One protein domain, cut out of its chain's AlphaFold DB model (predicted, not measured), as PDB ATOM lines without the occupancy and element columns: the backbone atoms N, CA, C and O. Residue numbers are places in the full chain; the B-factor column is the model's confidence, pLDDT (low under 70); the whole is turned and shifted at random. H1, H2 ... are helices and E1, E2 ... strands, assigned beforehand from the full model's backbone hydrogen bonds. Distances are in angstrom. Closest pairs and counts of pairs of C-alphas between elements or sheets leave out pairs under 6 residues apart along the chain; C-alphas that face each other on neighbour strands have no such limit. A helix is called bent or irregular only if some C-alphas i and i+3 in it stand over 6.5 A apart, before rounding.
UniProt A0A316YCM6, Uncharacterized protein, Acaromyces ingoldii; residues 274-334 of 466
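Overview. This is residues 274 to 334 of the 466 residues of an uncharacterized protein of Acaromyces ingoldii (UniProt A0A316YCM6). A small body of one helix, H1, packed over a two-stranded hairpin, E1 and E2, has a long arm sticking out from it: residues 311 to 334, which end in a second helix, H2, with nothing packed on it. The arm makes much of the length, and the body by itself is a thin slab. The printed part has 61 residues with two named helices and two named strands, in the order H1, E1, E2, H2; the sheet is E1 - E2, antiparallel, and the class is mixed, helices and strands. The whole is extended, with a radius of gyration of the C-alphas of 18.2 A, and the C-alphas span 56 by 25 by 13 A along their three main axes.

Along the chain. The printed part begins at Arg 274, two residues before the first helix. H1 is residues 276 to 289, Ile 276 to Lys 289, 20.0 A from first to last C-alpha; its C-alpha 276 stands at (50.448, -4.391, 5.799) and its C-alpha 289 at (46.999, -4.414, -13.882), with z falling along the helix. After a tight link of 2 residues comes E1, residues 292 to 296, Lys 292 to Val 296, 12.5 A long, in which z rises again from C-alpha 292 at (50.748, -11.251, -12.858). A short link of 6 residues leads to E2, residues 303 to 307, Phe 303 to Pro 307, 12.9 A long, in which z falls once more. A short link of 8 residues leads to H2, residues 316 to 334, Ile 316 to Glu 334, 26.8 A from first to last C-alpha. H2 ends at the last printed residue, with C-alpha 334 at (46.185, -51.093, -9.853), and is the longest helix by residues.

Arrangement. E1 and E2 form a hairpin of antiparallel neighbour strands, with 152 degrees between their N-to-C directions. The C-alphas of Leu 294 and Phe 305 face each other at 4.9 A, and those of Lys 292 and Pro 307 at 4.6 A. Between the backbones, N 293 and O 306 are within hydrogen-bond range at 2.8 A, as are N 304 and O 295 at 2.9 A. H1 and E1 have 4 pairs of C-alphas within 8 A; the closest are those of Ala 287 and Leu 294, 5.9 A apart. H1 and E2 have 1 such pair, the C-alphas of Ala 287 and Phe 305, 6.9 A apart. Within 10 A, residues 280 to 288 of H1 make 16 pairs of C-alphas with E1 and 11 with E2. H1 and H2 are apart, and so are E1 and H2. In both helices, H1 and H2, every pair of O i and N i+4 is within hydrogen-bond range, and no helix is bent or irregular.

Size, cuts and confidence. The two C-alphas farthest apart are those of Arg 274 and Lys 332, at 55.9 A, and the first and last printed C-alphas, Arg 274 and Glu 334, are 55.2 A apart. Residues 311 to 334, of which 316 to 334 belong to H2, stand free. Without them the body has 37 residues, spans 32 by 20 by 7 A and has a radius of gyration of 10.1 A. The printed part has no cut, and no link between its named elements is long. The mean pLDDT of the printed part is 81.4; the model's confidence is under 70 at residues 297 to 299, in the link from E1 to E2, and at residues 309 to 314, in the link from E2 to H2.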
ATOM      1  N   ARG A 274      52.573   1.990   6.509       78.12
ATOM      2  CA  ARG A 274      51.353   1.608   5.804       78.12
ATOM      3  C   ARG A 274      50.919   0.293   6.418       78.12
ATOM      4  O   ARG A 274      51.762  -0.581   6.630       78.12
ATOM      5  N   ASN A 275      49.633   0.179   6.734       85.62
ATOM      6  CA  ASN A 275      49.109  -1.081   7.222       85.62
ATOM      7  C   ASN A 275      49.490  -2.162   6.202       85.62
ATOM      8  O   ASN A 275      49.378  -1.935   4.993       85.62
ATOM      9  N   ILE A 276      50.002  -3.300   6.673       82.19
ATOM     10  CA  ILE A 276      50.448  -4.391   5.799       82.19
ATOM     11  C   ILE A 276      49.304  -4.781   4.855       82.19
ATOM     12  O   ILE A 276      49.548  -5.020   3.676       82.19
ATOM     13  N   SER A 277      48.051  -4.710   5.320       85.06
ATOM     14  CA  SER A 277      46.859  -4.898   4.485       85.06
ATOM     15  C   SER A 277      46.808  -3.963   3.274       85.06
ATOM     16  O   SER A 277      46.505  -4.402   2.168       85.06
ATOM     17  N   ASP A 278      47.133  -2.686   3.456       87.94
ATOM     18  CA  ASP A 278      47.059  -1.670   2.404       87.94
ATOM     19  C   ASP A 278      48.179  -1.879   1.385       87.94
ATOM     20  O   ASP A 278      47.977  -1.728   0.182       87.94
ATOM     21  N   VAL A 279      49.355  -2.293   1.863       86.75
ATOM     22  CA  VAL A 279      50.498  -2.661   1.019       86.75
ATOM     23  C   VAL A 279      50.180  -3.906   0.188       86.75
ATOM     24  O   VAL A 279      50.428  -3.922  -1.018       86.75
ATOM     25  N   VAL A 280      49.581  -4.933   0.800       87.00
ATOM     26  CA  VAL A 280      49.140  -6.157   0.114       87.00
ATOM     27  C   VAL A 280      48.087  -5.833  -0.946       87.00
ATOM     28  O   VAL A 280      48.164  -6.347  -2.063       87.00
ATOM     29  N   ASN A 281      47.126  -4.963  -0.626       88.12
ATOM     30  CA  ASN A 281      46.079  -4.547  -1.555       88.12
ATOM     31  C   ASN A 281      46.651  -3.757  -2.743       88.12
ATOM     32  O   ASN A 281      46.338  -4.087  -3.885       88.12
ATOM     33  N   ASP A 282      47.565  -2.808  -2.505       91.50
ATOM     34  CA  ASP A 282      48.266  -2.072  -3.571       91.50
ATOM     35  C   ASP A 282      49.072  -3.026  -4.477       91.50
ATOM     36  O   ASP A 282      49.043  -2.930  -5.707       91.50
ATOM     37  N   PHE A 283      49.749  -4.023  -3.897       89.12
ATOM     38  CA  PHE A 283      50.447  -5.040  -4.685       89.12
ATOM     39  C   PHE A 283      49.500  -5.947  -5.470       89.12
ATOM     40  O   PHE A 283      49.816  -6.305  -6.608       89.12
ATOM     41  N   ARG A 284      48.335  -6.293  -4.916       85.88
ATOM     42  CA  ARG A 284      47.315  -7.080  -5.617       85.88
ATOM     43  C   ARG A 284      46.744  -6.298  -6.800       85.88
ATOM     44  O   ARG A 284      46.651  -6.857  -7.891       85.88
ATOM     45  N   GLU A 285      46.450  -5.010  -6.636       90.00
ATOM     46  CA  GLU A 285      46.008  -4.148  -7.739       90.00
ATOM     47  C   GLU A 285      47.064  -4.033  -8.845       90.00
ATOM     48  O   GLU A 285      46.742  -4.139 -10.033       90.00
ATOM     49  N   LYS A 286      48.343  -3.874  -8.479       89.69
ATOM     50  CA  LYS A 286      49.454  -3.860  -9.445       89.69
ATOM     51  C   LYS A 286      49.612  -5.195 -10.164       89.69
ATOM     52  O   LYS A 286      49.860  -5.197 -11.369       89.69
ATOM     53  N   ALA A 287      49.448  -6.316  -9.462       85.62
ATOM     54  CA  ALA A 287      49.506  -7.648 -10.057       85.62
ATOM     55  C   ALA A 287      48.414  -7.824 -11.123       85.62
ATOM     56  O   ALA A 287      48.715  -8.232 -12.243       85.62
ATOM     57  N   VAL A 288      47.177  -7.421 -10.809       80.88
ATOM     58  CA  VAL A 288      46.036  -7.481 -11.737       80.88
ATOM     59  C   VAL A 288      46.272  -6.597 -12.961       80.88
ATOM     60  O   VAL A 288      46.144  -7.076 -14.086       80.88
ATOM     61  N   LYS A 289      46.697  -5.339 -12.770       90.00
ATOM     62  CA  LYS A 289      46.999  -4.414 -13.882       90.00
ATOM     63  C   LYS A 289      48.104  -4.932 -14.808       90.00
ATOM     64  O   LYS A 289      48.102  -4.610 -15.990       90.00
ATOM     65  N   GLN A 290      49.046  -5.713 -14.281       86.75
ATOM     66  CA  GLN A 290      50.179  -6.252 -15.038       86.75
ATOM     67  C   GLN A 290      49.958  -7.677 -15.566       86.75
ATOM     68  O   GLN A 290      50.879  -8.225 -16.170       86.75
ATOM     69  N   GLY A 291      48.803  -8.304 -15.315       87.69
ATOM     70  CA  GLY A 291      48.591  -9.710 -15.665       87.69
ATOM     71  C   GLY A 291      49.603 -10.638 -14.980       87.69
ATOM     72  O   GLY A 291      50.196 -11.508 -15.617       87.69
ATOM     73  N   LYS A 292      49.854 -10.429 -13.685       86.12
ATOM     74  CA  LYS A 292      50.748 -11.251 -12.858       86.12
ATOM     75  C   LYS A 292      49.974 -11.849 -11.688       86.12
ATOM     76  O   LYS A 292      49.019 -11.256 -11.193       86.12
ATOM     77  N   ILE A 293      50.407 -13.014 -11.218       81.94
ATOM     78  CA  ILE A 293      49.876 -13.652 -10.012       81.94
ATOM     79  C   ILE A 293      50.734 -13.192  -8.838       81.94
ATOM     80  O   ILE A 293      51.945 -13.421  -8.823       81.94
ATOM     81  N   LEU A 294      50.104 -12.539  -7.863       84.38
ATOM     82  CA  LEU A 294      50.734 -12.238  -6.583       84.38
ATOM     83  C   LEU A 294      50.704 -13.504  -5.723       84.38
ATOM     84  O   LEU A 294      49.640 -13.924  -5.267       84.38
ATOM     85  N   THR A 295      51.862 -14.111  -5.504       82.38
ATOM     86  CA  THR A 295      52.026 -15.224  -4.569       82.38
ATOM     87  C   THR A 295      52.605 -14.669  -3.271       82.38
ATOM     88  O   THR A 295      53.677 -14.062  -3.274       82.38
ATOM     89  N   VAL A 296      51.874 -14.834  -2.170       79.56
ATOM     90  CA  VAL A 296      52.335 -14.451  -0.829       79.56
ATOM     91  C   VAL A 296      53.107 -15.634  -0.246       79.56
ATOM     92  O   VAL A 296      52.596 -16.753  -0.245       79.56
ATOM     93  N   ASP A 297      54.345 -15.402   0.190       65.88
ATOM     94  CA  ASP A 297      55.183 -16.423   0.830       65.88
ATOM     95  C   ASP A 297      54.760 -16.678   2.286       65.88
ATOM     96  O   ASP A 297      54.074 -15.870   2.916       65.88
ATOM     97  N   ILE A 298      55.213 -17.802   2.840       51.09
ATOM     98  CA  ILE A 298      55.047 -18.158   4.250       51.09
ATOM     99  C   ILE A 298      55.859 -17.157   5.084       51.09
ATOM    100  O   ILE A 298      57.085 -17.239   5.158       51.09
ATOM    101  N   GLY A 299      55.160 -16.195   5.690       65.31
ATOM    102  CA  GLY A 299      55.750 -15.164   6.545       65.31
ATOM    103  C   GLY A 299      55.187 -13.750   6.379       65.31
ATOM    104  O   GLY A 299      55.748 -12.852   6.986       65.31
ATOM    105  N   GLU A 300      54.141 -13.534   5.568       70.50
ATOM    106  CA  GLU A 300      53.394 -12.258   5.395       70.50
ATOM    107  C   GLU A 300      54.199 -11.030   4.904       70.50
ATOM    108  O   GLU A 300      53.609 -10.039   4.482       70.50
ATOM    109  N   GLU A 301      55.530 -11.101   4.867       75.38
ATOM    110  CA  GLU A 301      56.412  -9.967   4.557       75.38
ATOM    111  C   GLU A 301      57.058 -10.034   3.160       75.38
ATOM    112  O   GLU A 301      57.719  -9.087   2.734       75.38
ATOM    113  N   ARG A 302      56.892 -11.142   2.420       76.75
ATOM    114  CA  ARG A 302      57.517 -11.339   1.098       76.75
ATOM    115  C   ARG A 302      56.482 -11.646   0.017       76.75
ATOM    116  O   ARG A 302      55.689 -12.578   0.138       76.75
ATOM    117  N   PHE A 303      56.542 -10.870  -1.065       82.00
ATOM    118  CA  PHE A 303      55.619 -10.940  -2.196       82.00
ATOM    119  C   PHE A 303      56.360 -11.319  -3.476       82.00
ATOM    120  O   PHE A 303      57.322 -10.652  -3.859       82.00
ATOM    121  N   PHE A 304      55.887 -12.356  -4.163       83.00
ATOM    122  CA  PHE A 304      56.413 -12.778  -5.457       83.00
ATOM    123  C   PHE A 304      55.400 -12.481  -6.559       83.00
ATOM    124  O   PHE A 304      54.229 -12.845  -6.460       83.00
ATOM    125  N   PHE A 305      55.856 -11.830  -7.629       81.56
ATOM    126  CA  PHE A 305      55.064 -11.637  -8.838       81.56
ATOM    127  C   PHE A 305      55.448 -12.703  -9.851       81.56
ATOM    128  O   PHE A 305      56.486 -12.601 -10.506       81.56
ATOM    129  N   THR A 306      54.599 -13.710 -10.000       76.81
ATOM    130  CA  THR A 306      54.788 -14.728 -11.030       76.81
ATOM    131  C   THR A 306      54.079 -14.246 -12.298       76.81
ATOM    132  O   THR A 306      52.884 -13.943 -12.227       76.81
ATOM    133  N   PRO A 307      54.762 -14.101 -13.451       71.06
ATOM    134  CA  PRO A 307      54.079 -13.768 -14.697       71.06
ATOM    135  C   PRO A 307      53.010 -14.825 -14.983       71.06
ATOM    136  O   PRO A 307      53.269 -16.018 -14.810       71.06
ATOM    137  N   ILE A 308      51.808 -14.399 -15.387       70.06
ATOM    138  CA  ILE A 308      50.800 -15.350 -15.861       70.06
ATOM    139  C   ILE A 308      51.414 -16.029 -17.090       70.06
ATOM    140  O   ILE A 308      51.787 -15.324 -18.033       70.06
ATOM    141  N   PRO A 309      51.591 -17.364 -17.092       67.75
ATOM    142  CA  PRO A 309      52.094 -18.041 -18.274       67.75
ATOM    143  C   PRO A 309      51.158 -17.709 -19.438       67.75
ATOM    144  O   PRO A 309      49.941 -17.816 -19.313       67.75
ATOM    145  N   THR A 310      51.728 -17.303 -20.571       62.38
ATOM    146  CA  THR A 310      51.021 -16.865 -21.791       62.38
ATOM    147  C   THR A 310      50.036 -17.908 -22.334       62.38
ATOM    148  O   THR A 310      49.167 -17.592 -23.139       62.38
ATOM    149  N   HIS A 311      50.119 -19.145 -21.847       58.78
ATOM    150  CA  HIS A 311      49.121 -20.193 -22.020       58.78
ATOM    151  C   HIS A 311      48.233 -20.259 -20.764       58.78
ATOM    152  O   HIS A 311      48.292 -21.209 -19.985       58.78
ATOM    153  N   GLY A 312      47.459 -19.192 -20.538       57.38
ATOM    154  CA  GLY A 312      46.674 -18.941 -19.319       57.38
ATOM    155  C   GLY A 312      45.457 -19.847 -19.106       57.38
ATOM    156  O   GLY A 312      44.771 -19.736 -18.096       57.38
ATOM    157  N   SER A 313      45.196 -20.780 -20.007       60.84
ATOM    158  CA  SER A 313      44.322 -21.913 -19.754       60.84
ATOM    159  C   SER A 313      44.804 -23.059 -20.624       60.84
ATOM    160  O   SER A 313      44.977 -22.924 -21.834       60.84
ATOM    161  N   ILE A 314      45.055 -24.213 -20.008       57.19
ATOM    162  CA  ILE A 314      44.991 -25.457 -20.766       57.19
ATOM    163  C   ILE A 314      43.527 -25.527 -21.227       57.19
ATOM    164  O   ILE A 314      42.658 -25.475 -20.351       57.19
ATOM    165  N   PRO A 315      43.227 -25.577 -22.542       76.25
ATOM    166  CA  PRO A 315      41.852 -25.736 -23.007       76.25
ATOM    167  C   PRO A 315      41.199 -26.883 -22.238       76.25
ATOM    168  O   PRO A 315      41.867 -27.893 -21.995       76.25
ATOM    169  N   ILE A 316      39.940 -26.727 -21.816       74.50
ATOM    170  CA  ILE A 316      39.240 -27.721 -20.978       74.50
ATOM    171  C   ILE A 316      39.395 -29.130 -21.568       74.50
ATOM    172  O   ILE A 316      39.737 -30.064 -20.852       74.50
ATOM    173  N   GLU A 317      39.332 -29.242 -22.892       80.56
ATOM    174  CA  GLU A 317      39.564 -30.468 -23.665       80.56
ATOM    175  C   GLU A 317      40.945 -31.108 -23.415       80.56
ATOM    176  O   GLU A 317      41.074 -32.323 -23.257       80.56
ATOM    177  N   VAL A 318      42.010 -30.305 -23.343       73.00
ATOM    178  CA  VAL A 318      43.379 -30.779 -23.083       73.00
ATOM    179  C   VAL A 318      43.546 -31.166 -21.611       73.00
ATOM    180  O   VAL A 318      44.243 -32.140 -21.305       73.00
ATOM    181  N   ALA A 319      42.890 -30.450 -20.696       76.81
ATOM    182  CA  ALA A 319      42.892 -30.778 -19.273       76.81
ATOM    183  C   ALA A 319      42.144 -32.097 -19.006       76.81
ATOM    184  O   ALA A 319      42.659 -32.967 -18.301       76.81
ATOM    185  N   GLU A 320      40.984 -32.293 -19.631       87.94
ATOM    186  CA  GLU A 320      40.189 -33.523 -19.557       87.94
ATOM    187  C   GLU A 320      40.898 -34.715 -20.205       87.94
ATOM    188  O   GLU A 320      40.905 -35.813 -19.638       87.94
ATOM    189  N   LYS A 321      41.593 -34.498 -21.330       91.12
ATOM    190  CA  LYS A 321      42.439 -35.516 -21.964       91.12
ATOM    191  C   LYS A 321      43.562 -35.970 -21.031       91.12
ATOM    192  O   LYS A 321      43.730 -37.170 -20.822       91.12
ATOM    193  N   LYS A 322      44.298 -35.032 -20.420       86.75
ATOM    194  CA  LYS A 322      45.362 -35.369 -19.458       86.75
ATOM    195  C   LYS A 322      44.815 -36.030 -18.196       86.75
ATOM    196  O   LYS A 322      45.425 -36.963 -17.680       86.75
ATOM    197  N   ARG A 323      43.646 -35.600 -17.714       87.69
ATOM    198  CA  ARG A 323      42.965 -36.245 -16.584       87.69
ATOM    199  C   ARG A 323      42.617 -37.699 -16.907       87.69
ATOM    200  O   ARG A 323      42.891 -38.578 -16.095       87.69
ATOM    201  N   SER A 324      42.083 -37.954 -18.099       92.69
ATOM    202  CA  SER A 324      41.750 -39.301 -18.581       92.69
ATOM    203  C   SER A 324      42.988 -40.190 -18.715       92.69
ATOM    204  O   SER A 324      42.962 -41.355 -18.325       92.69
ATOM    205  N   GLU A 325      44.104 -39.632 -19.187       93.56
ATOM    206  CA  GLU A 325      45.387 -40.336 -19.285       93.56
ATOM    207  C   GLU A 325      45.922 -40.755 -17.906       93.56
ATOM    208  O   GLU A 325      46.312 -41.907 -17.713       93.56
ATOM    209  N   VAL A 326      45.866 -39.858 -16.915       91.44
ATOM    210  CA  VAL A 326      46.281 -40.157 -15.535       91.44
ATOM    211  C   VAL A 326      45.392 -41.231 -14.903       91.44
ATOM    212  O   VAL A 326      45.904 -42.144 -14.253       91.44
ATOM    213  N   VAL A 327      44.074 -41.173 -15.121       95.12
ATOM    214  CA  VAL A 327      43.144 -42.215 -14.653       95.12
ATOM    215  C   VAL A 327      43.461 -43.562 -15.309       95.12
ATOM    216  O   VAL A 327      43.512 -44.574 -14.613       95.12
ATOM    217  N   GLY A 328      43.759 -43.582 -16.611       96.06
ATOM    218  CA  GLY A 328      44.160 -44.794 -17.331       96.06
ATOM    219  C   GLY A 328      45.497 -45.381 -16.864       96.06
ATOM    220  O   GLY A 328      45.672 -46.597 -16.834       96.06
ATOM    221  N   LEU A 329      46.456 -44.540 -16.472       92.94
ATOM    222  CA  LEU A 329      47.714 -45.002 -15.878       92.94
ATOM    223  C   LEU A 329      47.495 -45.579 -14.479       92.94
ATOM    224  O   LEU A 329      48.071 -46.614 -14.153       92.94
ATOM    225  N   LYS A 330      46.635 -44.949 -13.675       94.12
ATOM    226  CA  LYS A 330      46.288 -45.439 -12.340       94.12
ATOM    227  C   LYS A 330      45.627 -46.816 -12.400       94.12
ATOM    228  O   LYS A 330      46.079 -47.722 -11.708       94.12
ATOM    229  N   THR A 331      44.640 -47.010 -13.274       95.50
ATOM    230  CA  THR A 331      43.993 -48.322 -13.444       95.50
ATOM    231  C   THR A 331      44.973 -49.375 -13.960       95.50
ATOM    232  O   THR A 331      44.980 -50.501 -13.467       95.50
ATOM    233  N   LYS A 332      45.876 -49.024 -14.887       93.75
ATOM    234  CA  LYS A 332      46.961 -49.929 -15.309       93.75
ATOM    235  C   LYS A 332      47.878 -50.329 -14.156       93.75
ATOM    236  O   LYS A 332      48.268 -51.484 -14.095       93.75
ATOM    237  N   TYR A 333      48.212 -49.408 -13.254       88.56
ATOM    238  CA  TYR A 333      49.023 -49.715 -12.073       88.56
ATOM    239  C   TYR A 333      48.285 -50.601 -11.063       88.56
ATOM    240  O   TYR A 333      48.873 -51.546 -10.548       88.56
ATOM    241  N   GLU A 334      47.006 -50.330 -10.806       90.62
ATOM    242  CA  GLU A 334      46.185 -51.093  -9.853       90.62
ATOM    243  C   GLU A 334      45.836 -52.500 -10.362       90.62
ATOM    244  O   GLU A 334      45.666 -53.423  -9.573       90.62
TER     245      GLU A 334